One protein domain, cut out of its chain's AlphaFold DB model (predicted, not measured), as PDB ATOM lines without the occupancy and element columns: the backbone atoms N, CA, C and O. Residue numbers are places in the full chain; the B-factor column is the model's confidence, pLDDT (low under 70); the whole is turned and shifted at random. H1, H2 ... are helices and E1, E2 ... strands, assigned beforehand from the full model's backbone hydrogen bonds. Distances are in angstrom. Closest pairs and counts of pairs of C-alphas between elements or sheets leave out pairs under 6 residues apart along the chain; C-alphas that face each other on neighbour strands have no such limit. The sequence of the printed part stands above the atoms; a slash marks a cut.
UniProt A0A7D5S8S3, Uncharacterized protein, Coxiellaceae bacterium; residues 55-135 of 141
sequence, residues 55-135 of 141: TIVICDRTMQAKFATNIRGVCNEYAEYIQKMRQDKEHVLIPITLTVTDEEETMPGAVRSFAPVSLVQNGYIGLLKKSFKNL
ATOM      1  N   THR A  55       6.302  24.465 -42.487       83.06
ATOM      2  CA  THR A  55       5.399  23.318 -42.615       83.06
ATOM      3  C   THR A  55       4.278  23.642 -43.591       83.06
ATOM      4  O   THR A  55       3.536  24.605 -43.403       83.06
ATOM      5  N   ILE A  56       4.128  22.808 -44.620       84.06
ATOM      6  CA  ILE A  56       2.961  22.834 -45.502       84.06
ATOM      7  C   ILE A  56       1.889  21.917 -44.914       84.06
ATOM      8  O   ILE A  56       2.176  20.775 -44.557       84.06
ATOM      9  N   VAL A  57       0.654  22.405 -44.841       81.81
ATOM     10  CA  VAL A  57      -0.502  21.643 -44.368       81.81
ATOM     11  C   VAL A  57      -1.478  21.450 -45.513       81.81
ATOM     12  O   VAL A  57      -2.022  22.421 -46.022       81.81
ATOM     13  N   ILE A  58      -1.711  20.201 -45.909       81.94
ATOM     14  CA  ILE A  58      -2.703  19.862 -46.931       81.94
ATOM     15  C   ILE A  58      -4.092  19.915 -46.309       81.94
ATOM     16  O   ILE A  58      -4.437  19.056 -45.504       81.94
ATOM     17  N   CYS A  59      -4.871  20.924 -46.679       80.38
ATOM     18  CA  CYS A  59      -6.225  21.125 -46.196       80.38
ATOM     19  C   CYS A  59      -7.211  20.519 -47.190       80.38
ATOM     20  O   CYS A  59      -7.435  21.045 -48.279       80.38
ATOM     21  N   ASP A  60      -7.774  19.379 -46.801       78.38
ATOM     22  CA  ASP A  60      -8.803  18.666 -47.543       78.38
ATOM     23  C   ASP A  60     -10.022  18.383 -46.659       78.38
ATOM     24  O   ASP A  60      -9.985  18.523 -45.430       78.38
ATOM     25  N   ARG A  61     -11.120  17.950 -47.285       76.81
ATOM     26  CA  ARG A  61     -12.347  17.584 -46.565       76.81
ATOM     27  C   ARG A  61     -12.100  16.490 -45.528       76.81
ATOM     28  O   ARG A  61     -12.688  16.519 -44.451       76.81
ATOM     29  N   THR A  62     -11.192  15.551 -45.805       76.00
ATOM     30  CA  THR A  62     -10.824  14.487 -44.861       76.00
ATOM     31  C   THR A  62     -10.189  15.056 -43.595       76.00
ATOM     32  O   THR A  62     -10.540  14.649 -42.488       76.00
ATOM     33  N   MET A  63      -9.253  15.993 -43.732       75.88
ATOM     34  CA  MET A  63      -8.591  16.671 -42.630       75.88
ATOM     35  C   MET A  63      -9.613  17.476 -41.835       75.88
ATOM     36  O   MET A  63      -9.688  17.314 -40.619       75.88
ATOM     37  N   GLN A  64     -10.454  18.270 -42.501       77.31
ATOM     38  CA  GLN A  64     -11.504  19.039 -41.835       77.31
ATOM     39  C   GLN A  64     -12.468  18.131 -41.051       77.31
ATOM     40  O   GLN A  64     -12.715  18.381 -39.871       77.31
ATOM     41  N   ALA A  65     -12.934  17.032 -41.653       75.81
ATOM     42  CA  ALA A  65     -13.820  16.063 -41.011       75.81
ATOM     43  C   ALA A  65     -13.164  15.382 -39.798       75.81
ATOM     44  O   ALA A  65     -13.800  15.224 -38.754       75.81
ATOM     45  N   LYS A  66     -11.878  15.021 -39.892       73.31
ATOM     46  CA  LYS A  66     -11.127  14.459 -38.758       73.31
ATOM     47  C   LYS A  66     -11.019  15.466 -37.606       73.31
ATOM     48  O   LYS A  66     -11.219  15.090 -36.452       73.31
ATOM     49  N   PHE A  67     -10.770  16.745 -37.908       72.88
ATOM     50  CA  PHE A  67     -10.737  17.810 -36.898       72.88
ATOM     51  C   PHE A  67     -12.112  18.057 -36.273       72.88
ATOM     52  O   PHE A  67     -12.203  18.218 -35.062       72.88
ATOM     53  N   ALA A  68     -13.184  18.041 -37.069       73.00
ATOM     54  CA  ALA A  68     -14.549  18.220 -36.576       73.00
ATOM     55  C   ALA A  68     -15.005  17.074 -35.654       73.00
ATOM     56  O   ALA A  68     -15.807  17.285 -34.747       73.00
ATOM     57  N   THR A  69     -14.483  15.865 -35.866       71.69
ATOM     58  CA  THR A  69     -14.837  14.661 -35.097       71.69
ATOM     59  C   THR A  69     -13.923  14.401 -33.895       71.69
ATOM     60  O   THR A  69     -14.163  13.446 -33.158       71.69
ATOM     61  N   ASN A  70     -12.906  15.243 -33.655       66.06
ATOM     62  CA  ASN A  70     -11.939  15.108 -32.554       66.06
ATOM     63  C   ASN A  70     -11.329  13.697 -32.440       66.06
ATOM     64  O   ASN A  70     -11.141  13.162 -31.342       66.06
ATOM     65  N   ILE A  71     -11.010  13.077 -33.580       65.25
ATOM     66  CA  ILE A  71     -10.371  11.758 -33.595       65.25
ATOM     67  C   ILE A  71      -8.976  11.872 -32.956       65.25
ATOM     68  O   ILE A  71      -8.100  12.597 -33.440       65.25
ATOM     69  N   ARG A  72      -8.772  11.144 -31.850       56.75
ATOM     70  CA  ARG A  72      -7.480  11.046 -31.149       56.75
ATOM     71  C   ARG A  72      -6.407  10.419 -32.048       56.75
ATOM     72  O   ARG A  72      -6.715   9.524 -32.832       56.75
ATOM     73  N   GLY A  73      -5.154  10.850 -31.900       55.59
ATOM     74  CA  GLY A  73      -4.003  10.318 -32.639       55.59
ATOM     75  C   GLY A  73      -3.702  11.025 -33.963       55.59
ATOM     76  O   GLY A  73      -2.712  10.691 -34.610       55.59
ATOM     77  N   VAL A  74      -4.540  11.979 -34.383       60.44
ATOM     78  CA  VAL A  74      -4.326  12.780 -35.598       60.44
ATOM     79  C   VAL A  74      -4.701  14.241 -35.374       60.44
ATOM     80  O   VAL A  74      -3.966  15.104 -35.825       60.44
ATOM     81  N   CYS A  75      -5.811  14.559 -34.701       65.19
ATOM     82  CA  CYS A  75      -6.325  15.937 -34.679       65.19
ATOM     83  C   CYS A  75      -5.914  16.758 -33.462       65.19
ATOM     84  O   CYS A  75      -5.582  17.932 -33.614       65.19
ATOM     85  N   ASN A  76      -5.890  16.155 -32.273       66.69
ATOM     86  CA  ASN A  76      -5.520  16.868 -31.048       66.69
ATOM     87  C   ASN A  76      -4.031  17.207 -31.055       66.69
ATOM     88  O   ASN A  76      -3.636  18.339 -30.799       66.69
ATOM     89  N   GLU A  77      -3.217  16.238 -31.450       71.88
ATOM     90  CA  GLU A  77      -1.775  16.364 -31.565       71.88
ATOM     91  C   GLU A  77      -1.415  17.438 -32.599       71.88
ATOM     92  O   GLU A  77      -0.596  18.317 -32.347       71.88
ATOM     93  N   TYR A  78      -2.088  17.423 -33.751       73.75
ATOM     94  CA  TYR A  78      -1.893  18.414 -34.808       73.75
ATOM     95  C   TYR A  78      -2.346  19.810 -34.362       73.75
ATOM     96  O   TYR A  78      -1.660  20.789 -34.643       73.75
ATOM     97  N   ALA A  79      -3.450  19.920 -33.615       74.88
ATOM     98  CA  ALA A  79      -3.888  21.185 -33.028       74.88
ATOM     99  C   ALA A  79      -2.860  21.744 -32.028       74.88
ATOM    100  O   ALA A  79      -2.544  22.933 -32.088       74.88
ATOM    101  N   GLU A  80      -2.296  20.900 -31.159       77.50
ATOM    102  CA  GLU A  80      -1.222  21.285 -30.234       77.50
ATOM    103  C   GLU A  80       0.030  21.761 -30.980       77.50
ATOM    104  O   GLU A  80       0.636  22.762 -30.594       77.50
ATOM    105  N   TYR A  81       0.415  21.091 -32.072       76.19
ATOM    106  CA  TYR A  81       1.543  21.535 -32.897       76.19
ATOM    107  C   TYR A  81       1.274  22.865 -33.576       76.19
ATOM    108  O   TYR A  81       2.127  23.744 -33.516       76.19
ATOM    109  N   ILE A  82       0.092  23.054 -34.161       78.25
ATOM    110  CA  ILE A  82      -0.262  24.341 -34.763       78.25
ATOM    111  C   ILE A  82      -0.221  25.452 -33.708       78.25
ATOM    112  O   ILE A  82       0.274  26.541 -33.984       78.25
ATOM    113  N   GLN A  83      -0.689  25.192 -32.485       78.19
ATOM    114  CA  GLN A  83      -0.579  26.158 -31.391       78.19
ATOM    115  C   GLN A  83       0.878  26.481 -31.040       78.19
ATOM    116  O   GLN A  83       1.202  27.655 -30.875       78.19
ATOM    117  N   LYS A  84       1.765  25.480 -30.982       77.12
ATOM    118  CA  LYS A  84       3.205  25.695 -30.757       77.12
ATOM    119  C   LYS A  84       3.848  26.494 -31.891       77.12
ATOM    120  O   LYS A  84       4.532  27.472 -31.618       77.12
ATOM    121  N   MET A  85       3.555  26.156 -33.147       77.06
ATOM    122  CA  MET A  85       4.038  26.900 -34.317       77.06
ATOM    123  C   MET A  85       3.539  28.347 -34.335       77.06
ATOM    124  O   MET A  85       4.237  29.225 -34.807       77.06
ATOM    125  N   ARG A  86       2.341  28.632 -33.809       75.44
ATOM    126  CA  ARG A  86       1.861  30.020 -33.670       75.44
ATOM    127  C   ARG A  86       2.669  30.826 -32.654       75.44
ATOM    128  O   ARG A  86       2.724  32.048 -32.760       75.44
ATOM    129  N   GLN A  87       3.212  30.167 -31.634       76.06
ATOM    130  CA  GLN A  87       4.045  30.808 -30.614       76.06
ATOM    131  C   GLN A  87       5.487  30.978 -31.098       76.06
ATOM    132  O   GLN A  87       6.147  31.946 -30.719       76.06
ATOM    133  N   ASP A  88       5.948  30.071 -31.958       77.44
ATOM    134  CA  ASP A  88       7.235  30.158 -32.627       77.44
ATOM    135  C   ASP A  88       7.182  31.154 -33.796       77.44
ATOM    136  O   ASP A  88       6.625  30.892 -34.858       77.44
ATOM    137  N   LYS A  89       7.776  32.334 -33.602       71.06
ATOM    138  CA  LYS A  89       7.796  33.397 -34.620       71.06
ATOM    139  C   LYS A  89       8.707  33.085 -35.809       71.06
ATOM    140  O   LYS A  89       8.641  33.812 -36.803       71.06
ATOM    141  N   GLU A  90       9.559  32.069 -35.700       75.31
ATOM    142  CA  GLU A  90      10.457  31.633 -36.768       75.31
ATOM    143  C   GLU A  90       9.854  30.493 -37.599       75.31
ATOM    144  O   GLU A  90      10.276  30.282 -38.738       75.31
ATOM    145  N   HIS A  91       8.825  29.814 -37.075       78.19
ATOM    146  CA  HIS A  91       8.136  28.728 -37.764       78.19
ATOM    147  C   HIS A  91       6.997  29.231 -38.650       78.19
ATOM    148  O   HIS A  91       6.100  29.958 -38.223       78.19
ATOM    149  N   VAL A  92       6.972  28.771 -39.897       78.94
ATOM    150  CA  VAL A  92       5.948  29.161 -40.872       78.94
ATOM    151  C   VAL A  92       5.024  27.995 -41.152       78.94
ATOM    152  O   VAL A  92       5.454  26.958 -41.648       78.94
ATOM    153  N   LEU A  93       3.731  28.179 -40.908       82.50
ATOM    154  CA  LEU A  93       2.711  27.239 -41.353       82.50
ATOM    155  C   LEU A  93       2.020  27.782 -42.605       82.50
ATOM    156  O   LEU A  93       1.510  28.902 -42.601       82.50
ATOM    157  N   ILE A  94       1.991  26.975 -43.666       85.38
ATOM    158  CA  ILE A  94       1.338  27.302 -44.935       85.38
ATOM    159  C   ILE A  94       0.247  26.269 -45.214       85.38
ATOM    160  O   ILE A  94       0.562  25.142 -45.606       85.38
ATOM    161  N   PRO A  95      -1.032  26.620 -45.038       85.06
ATOM    162  CA  PRO A  95      -2.126  25.785 -45.501       85.06
ATOM    163  C   PRO A  95      -2.159  25.784 -47.029       85.06
ATOM    164  O   PRO A  95      -1.958  26.825 -47.656       85.06
ATOM    165  N   ILE A  96      -2.425  24.632 -47.634       85.12
ATOM    166  CA  ILE A  96      -2.663  24.506 -49.069       85.12
ATOM    167  C   ILE A  96      -4.014  23.856 -49.316       85.12
ATOM    168  O   ILE A  96      -4.347  22.849 -48.696       85.12
ATOM    169  N   THR A  97      -4.777  24.428 -50.238       81.00
ATOM    170  CA  THR A  97      -6.072  23.907 -50.686       81.00
ATOM    171  C   THR A  97      -5.990  23.568 -52.174       81.00
ATOM    172  O   THR A  97      -5.153  24.117 -52.902       81.00
ATOM    173  N   LEU A  98      -6.848  22.663 -52.657       73.25
ATOM    174  CA  LEU A  98      -6.947  22.409 -54.098       73.25
ATOM    175  C   LEU A  98      -7.498  23.647 -54.795       73.25
ATOM    176  O   LEU A  98      -6.837  24.181 -55.683       73.25
ATOM    177  N   THR A  99      -8.648  24.151 -54.344       67.25
ATOM    178  CA  THR A  99      -9.287  25.335 -54.922       67.25
ATOM    179  C   THR A  99      -9.484  26.457 -53.902       67.25
ATOM    180  O   THR A  99      -9.359  26.266 -52.693       67.25
ATOM    181  N   VAL A 100      -9.752  27.664 -54.406       62.75
ATOM    182  CA  VAL A 100     -10.020  28.861 -53.588       62.75
ATOM    183  C   VAL A 100     -11.397  28.772 -52.914       62.75
ATOM    184  O   VAL A 100     -11.609  29.327 -51.846       62.75
ATOM    185  N   THR A 101     -12.341  28.040 -53.514       63.31
ATOM    186  CA  THR A 101     -13.691  27.845 -52.965       63.31
ATOM    187  C   THR A 101     -13.737  26.829 -51.828       63.31
ATOM    188  O   THR A 101     -14.700  26.814 -51.069       63.31
ATOM    189  N   ASP A 102     -12.690  26.019 -51.671       65.88
ATOM    190  CA  ASP A 102     -12.643  24.957 -50.666       65.88
ATOM    191  C   ASP A 102     -12.270  25.466 -49.268       65.88
ATOM    192  O   ASP A 102     -12.315  24.698 -48.312       65.88
ATOM    193  N   GLU A 103     -11.883  26.733 -49.098       67.00
ATOM    194  CA  GLU A 103     -11.322  27.229 -47.833       67.00
ATOM    195  C   GLU A 103     -12.273  27.035 -46.638       67.00
ATOM    196  O   GLU A 103     -11.855  26.537 -45.590       67.00
ATOM    197  N   GLU A 104     -13.563  27.350 -46.779       67.75
ATOM    198  CA  GLU A 104     -14.530  27.182 -45.685       67.75
ATOM    199  C   GLU A 104     -14.793  25.701 -45.358       67.75
ATOM    200  O   GLU A 104     -14.912  25.334 -44.181       67.75
ATOM    201  N   GLU A 105     -14.811  24.854 -46.391       68.38
ATOM    202  CA  GLU A 105     -15.107  23.418 -46.327       68.38
ATOM    203  C   GLU A 105     -13.896  22.535 -46.009       68.38
ATOM    204  O   GLU A 105     -14.063  21.362 -45.697       68.38
ATOM    205  N   THR A 106     -12.668  23.046 -46.088       72.06
ATOM    206  CA  THR A 106     -11.463  22.202 -45.971       72.06
ATOM    207  C   THR A 106     -10.463  22.690 -44.946       72.06
ATOM    208  O   THR A 106      -9.596  21.917 -44.551       72.06
ATOM    209  N   MET A 107     -10.587  23.926 -44.448       76.62
ATOM    210  CA  MET A 107      -9.671  24.468 -43.445       76.62
ATOM    211  C   MET A 107     -10.127  24.137 -42.018       76.62
ATOM    212  O   MET A 107     -11.136  24.689 -41.548       76.62
ATOM    213  N   PRO A 108      -9.362  23.322 -41.260       74.19
ATOM    214  CA  PRO A 108      -9.558  23.194 -39.823       74.19
ATOM    215  C   PRO A 108      -9.505  24.549 -39.112       74.19
ATOM    216  O   PRO A 108      -8.667  25.393 -39.427       74.19
ATOM    217  N   GLY A 109     -10.319  24.732 -38.067       74.25
ATOM    218  CA  GLY A 109     -10.305  25.961 -37.259       74.25
ATOM    219  C   GLY A 109      -8.911  26.324 -36.716       74.25
ATOM    220  O   GLY A 109      -8.566  27.500 -36.620       74.25
ATOM    221  N   ALA A 110      -8.070  25.318 -36.454       73.31
ATOM    222  CA  ALA A 110      -6.685  25.507 -36.030       73.31
ATOM    223  C   ALA A 110      -5.787  26.156 -37.105       73.31
ATOM    224  O   ALA A 110      -4.828  26.834 -36.751       73.31
ATOM    225  N   VAL A 111      -6.092  26.027 -38.400       76.62
ATOM    226  CA  VAL A 111      -5.300  26.631 -39.491       76.62
ATOM    227  C   VAL A 111      -5.986  27.809 -40.190       76.62
ATOM    228  O   VAL A 111      -5.339  28.505 -40.960       76.62
ATOM    229  N   ARG A 112      -7.257  28.108 -39.887       77.19
ATOM    230  CA  ARG A 112      -8.011  29.223 -40.505       77.19
ATOM    231  C   ARG A 112      -7.390  30.615 -40.334       77.19
ATOM    232  O   ARG A 112      -7.715  31.516 -41.090       77.19
ATOM    233  N   SER A 113      -6.517  30.812 -39.347       74.69
ATOM    234  CA  SER A 113      -5.815  32.089 -39.148       74.69
ATOM    235  C   SER A 113      -4.634  32.304 -40.100       74.69
ATOM    236  O   SER A 113      -4.017  33.364 -40.060       74.69
ATOM    237  N   PHE A 114      -4.262  31.293 -40.885       77.81
ATOM    238  CA  PHE A 114      -3.167  31.363 -41.843       77.81
ATOM    239  C   PHE A 114      -3.735  31.547 -43.249       77.81
ATOM    240  O   PHE A 114      -4.719  30.904 -43.606       77.81
ATOM    241  N   ALA A 115      -3.102  32.408 -44.048       79.69
ATOM    242  CA  ALA A 115      -3.496  32.609 -45.438       79.69
ATOM    243  C   ALA A 115      -3.168  31.345 -46.257       79.69
ATOM    244  O   ALA A 115      -1.989  30.976 -46.324       79.69
ATOM    245  N   PRO A 116      -4.166  30.666 -46.851       80.19
ATOM    246  CA  PRO A 116      -3.921  29.469 -47.637       80.19
ATOM    247  C   PRO A 116      -3.295  29.814 -48.993       80.19
ATOM    248  O   PRO A 116      -3.496  30.894 -49.551       80.19
ATOM    249  N   VAL A 117      -2.541  28.867 -49.548       81.62
ATOM    250  CA  VAL A 117      -2.104  28.891 -50.947       81.62
ATOM    251  C   VAL A 117      -2.929  27.871 -51.716       81.62
ATOM    252  O   VAL A 117      -2.820  26.668 -51.488       81.62
ATOM    253  N   SER A 118      -3.739  28.350 -52.655       79.19
ATOM    254  CA  SER A 118      -4.504  27.469 -53.531       79.19
ATOM    255  C   SER A 118      -3.646  26.983 -54.700       79.19
ATOM    256  O   SER A 118      -2.954  27.765 -55.354       79.19
ATOM    257  N   LEU A 119      -3.690  25.680 -54.973       72.38
ATOM    258  CA  LEU A 119      -2.838  25.031 -55.973       72.38
ATOM    259  C   LEU A 119      -3.311  25.242 -57.415       72.38
ATOM    260  O   LEU A 119      -2.496  25.185 -58.333       72.38
ATOM    261  N   VAL A 120      -4.598  25.532 -57.627       70.00
ATOM    262  CA  VAL A 120      -5.119  25.928 -58.951       70.00
ATOM    263  C   VAL A 120      -4.729  27.356 -59.342       70.00
ATOM    264  O   VAL A 120      -4.966  27.770 -60.476       70.00
ATOM    265  N   GLN A 121      -4.116  28.129 -58.439       63.62
ATOM    266  CA  GLN A 121      -3.569  29.430 -58.803       63.62
ATOM    267  C   GLN A 121      -2.311  29.248 -59.658       63.62
ATOM    268  O   GLN A 121      -1.316  28.651 -59.236       63.62
ATOM    269  N   ASN A 122      -2.334  29.819 -60.865       62.25
ATOM    270  CA  ASN A 122      -1.156  29.891 -61.722       62.25
ATOM    271  C   ASN A 122       0.030  30.479 -60.940       62.25
ATOM    272  O   ASN A 122      -0.045  31.585 -60.404       62.25
ATOM    273  N   GLY A 123       1.138  29.735 -60.881       67.56
ATOM    274  CA  GLY A 123       2.341  30.162 -60.167       67.56
ATOM    275  C   GLY A 123       2.344  29.890 -58.658       67.56
ATOM    276  O   GLY A 123       3.108  30.544 -57.945       67.56
ATOM    277  N   TYR A 124       1.566  28.918 -58.162       73.31
ATOM    278  CA  TYR A 124       1.539  28.526 -56.743       73.31
ATOM    279  C   TYR A 124       2.939  28.255 -56.146       73.31
ATOM    280  O   TYR A 124       3.212  28.649 -55.016       73.31
ATOM    281  N   ILE A 125       3.885  27.693 -56.915       74.06
ATOM    282  CA  ILE A 125       5.289  27.526 -56.484       74.06
ATOM    283  C   ILE A 125       5.951  28.873 -56.166       74.06
ATOM    284  O   ILE A 125       6.720  28.989 -55.213       74.06
ATOM    285  N   GLY A 126       5.650  29.916 -56.941       74.00
ATOM    286  CA  GLY A 126       6.104  31.278 -56.672       74.00
ATOM    287  C   GLY A 126       5.504  31.849 -55.386       74.00
ATOM    288  O   GLY A 126       6.207  32.541 -54.650       74.00
ATOM    289  N   LEU A 127       4.242  31.529 -55.088       75.62
ATOM    290  CA  LEU A 127       3.582  31.909 -53.835       75.62
ATOM    291  C   LEU A 127       4.210  31.190 -52.639       75.62
ATOM    292  O   LEU A 127       4.619  31.859 -51.695       75.62
ATOM    293  N   LEU A 128       4.409  29.871 -52.725       76.56
ATOM    294  CA  LEU A 128       5.112  29.093 -51.700       76.56
ATOM    295  C   LEU A 128       6.518  29.660 -51.449       76.56
ATOM    296  O   LEU A 128       6.878  29.950 -50.311       76.56
ATOM    297  N   LYS A 129       7.283  29.947 -52.513       73.25
ATOM    298  CA  LYS A 129       8.604  30.591 -52.409       73.25
ATOM    299  C   LYS A 129       8.558  31.955 -51.723       73.25
ATOM    300  O   LYS A 129       9.462  32.258 -50.951       73.25
ATOM    301  N   LYS A 130       7.560  32.799 -52.011       73.38
ATOM    302  CA  LYS A 130       7.399  34.107 -51.349       73.38
ATOM    303  C   LYS A 130       7.092  33.933 -49.865       73.38
ATOM    304  O   LYS A 130       7.716  34.605 -49.046       73.38
ATOM    305  N   SER A 131       6.201  33.003 -49.530       70.94
ATOM    306  CA  SER A 131       5.868  32.668 -48.146       70.94
ATOM    307  C   SER A 131       7.095  32.181 -47.368       70.94
ATOM    308  O   SER A 131       7.296  32.617 -46.241       70.94
ATOM    309  N   PHE A 132       7.984  31.399 -47.994       69.88
ATOM    310  CA  PHE A 132       9.255  30.977 -47.388       69.88
ATOM    311  C   PHE A 132      10.310  32.102 -47.305       69.88
ATOM    312  O   PHE A 132      11.013  32.229 -46.304       69.88
ATOM    313  N   LYS A 133      10.444  32.945 -48.343       63.31
ATOM    314  CA  LYS A 133      11.457  34.024 -48.408       63.31
ATOM    315  C   LYS A 133      11.166  35.208 -47.491       63.31
ATOM    316  O   LYS A 133      12.102  35.843 -47.011       63.31
ATOM    317  N   ASN A 134       9.898  35.511 -47.224       53.75
ATOM    318  CA  ASN A 134       9.527  36.623 -46.343       53.75
ATOM    319  C   ASN A 134      10.025  36.449 -44.892       53.75
ATOM    320  O   ASN A 134       9.961  37.406 -44.122       53.75
ATOM    321  N   LEU A 135      10.568  35.277 -44.530       47.88
ATOM    322  CA  LEU A 135      11.124  34.994 -43.205       47.88
ATOM    323  C   LEU A 135      12.635  34.733 -43.165       47.88
ATOM    324  O   LEU A 135      13.235  34.969 -42.121       47.88
TER     325      LEU A 135
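What this domain is: This is residues 55 to 135 of the 141 residues of an uncharacterized protein of Coxiellaceae bacterium (UniProt A0A7D5S8S3). Parallel strands E1 and E2 make a small middle sheet, with H2 and H4 near E2, H1 and H3 beyond the strands' ends. The printed part has 81 residues, mixed, ordered E1 H1 H2 E2 H3 H4, compact, radius of gyration of the C-alphas 12.7 A, spans 35 by 29 by 17 A. E1, H1 H2, E2 is a strand-helix-strand unit, parallel strands with helices between, crossover right-handed.

Where its parts are: E1 is residues 55 to 58, from C-alpha 55 at (5.399, 23.318, -42.615); E2 is 92 to 97. H1 is 61 to 68, H2 75 to 87, 18.6 A long, H3 103 to 106 and H4 124 to 135. C-alpha 135 is at (11.124, 34.994, -43.205).

How they stand to each other: N 57 and O 94 are 2.8 A apart, within hydrogen-bond range. H1 and H3 touch, closest C-alphas Arg 61 and Thr 106, 4.7 A. Every O i to N i+4 pair is within range in H1 and H2, 7 of 8 in H4.

The domain as a whole: The printed part has no cut; link H3 to H4 is long; residues 132 to 135, among others, are under pLDDT 70.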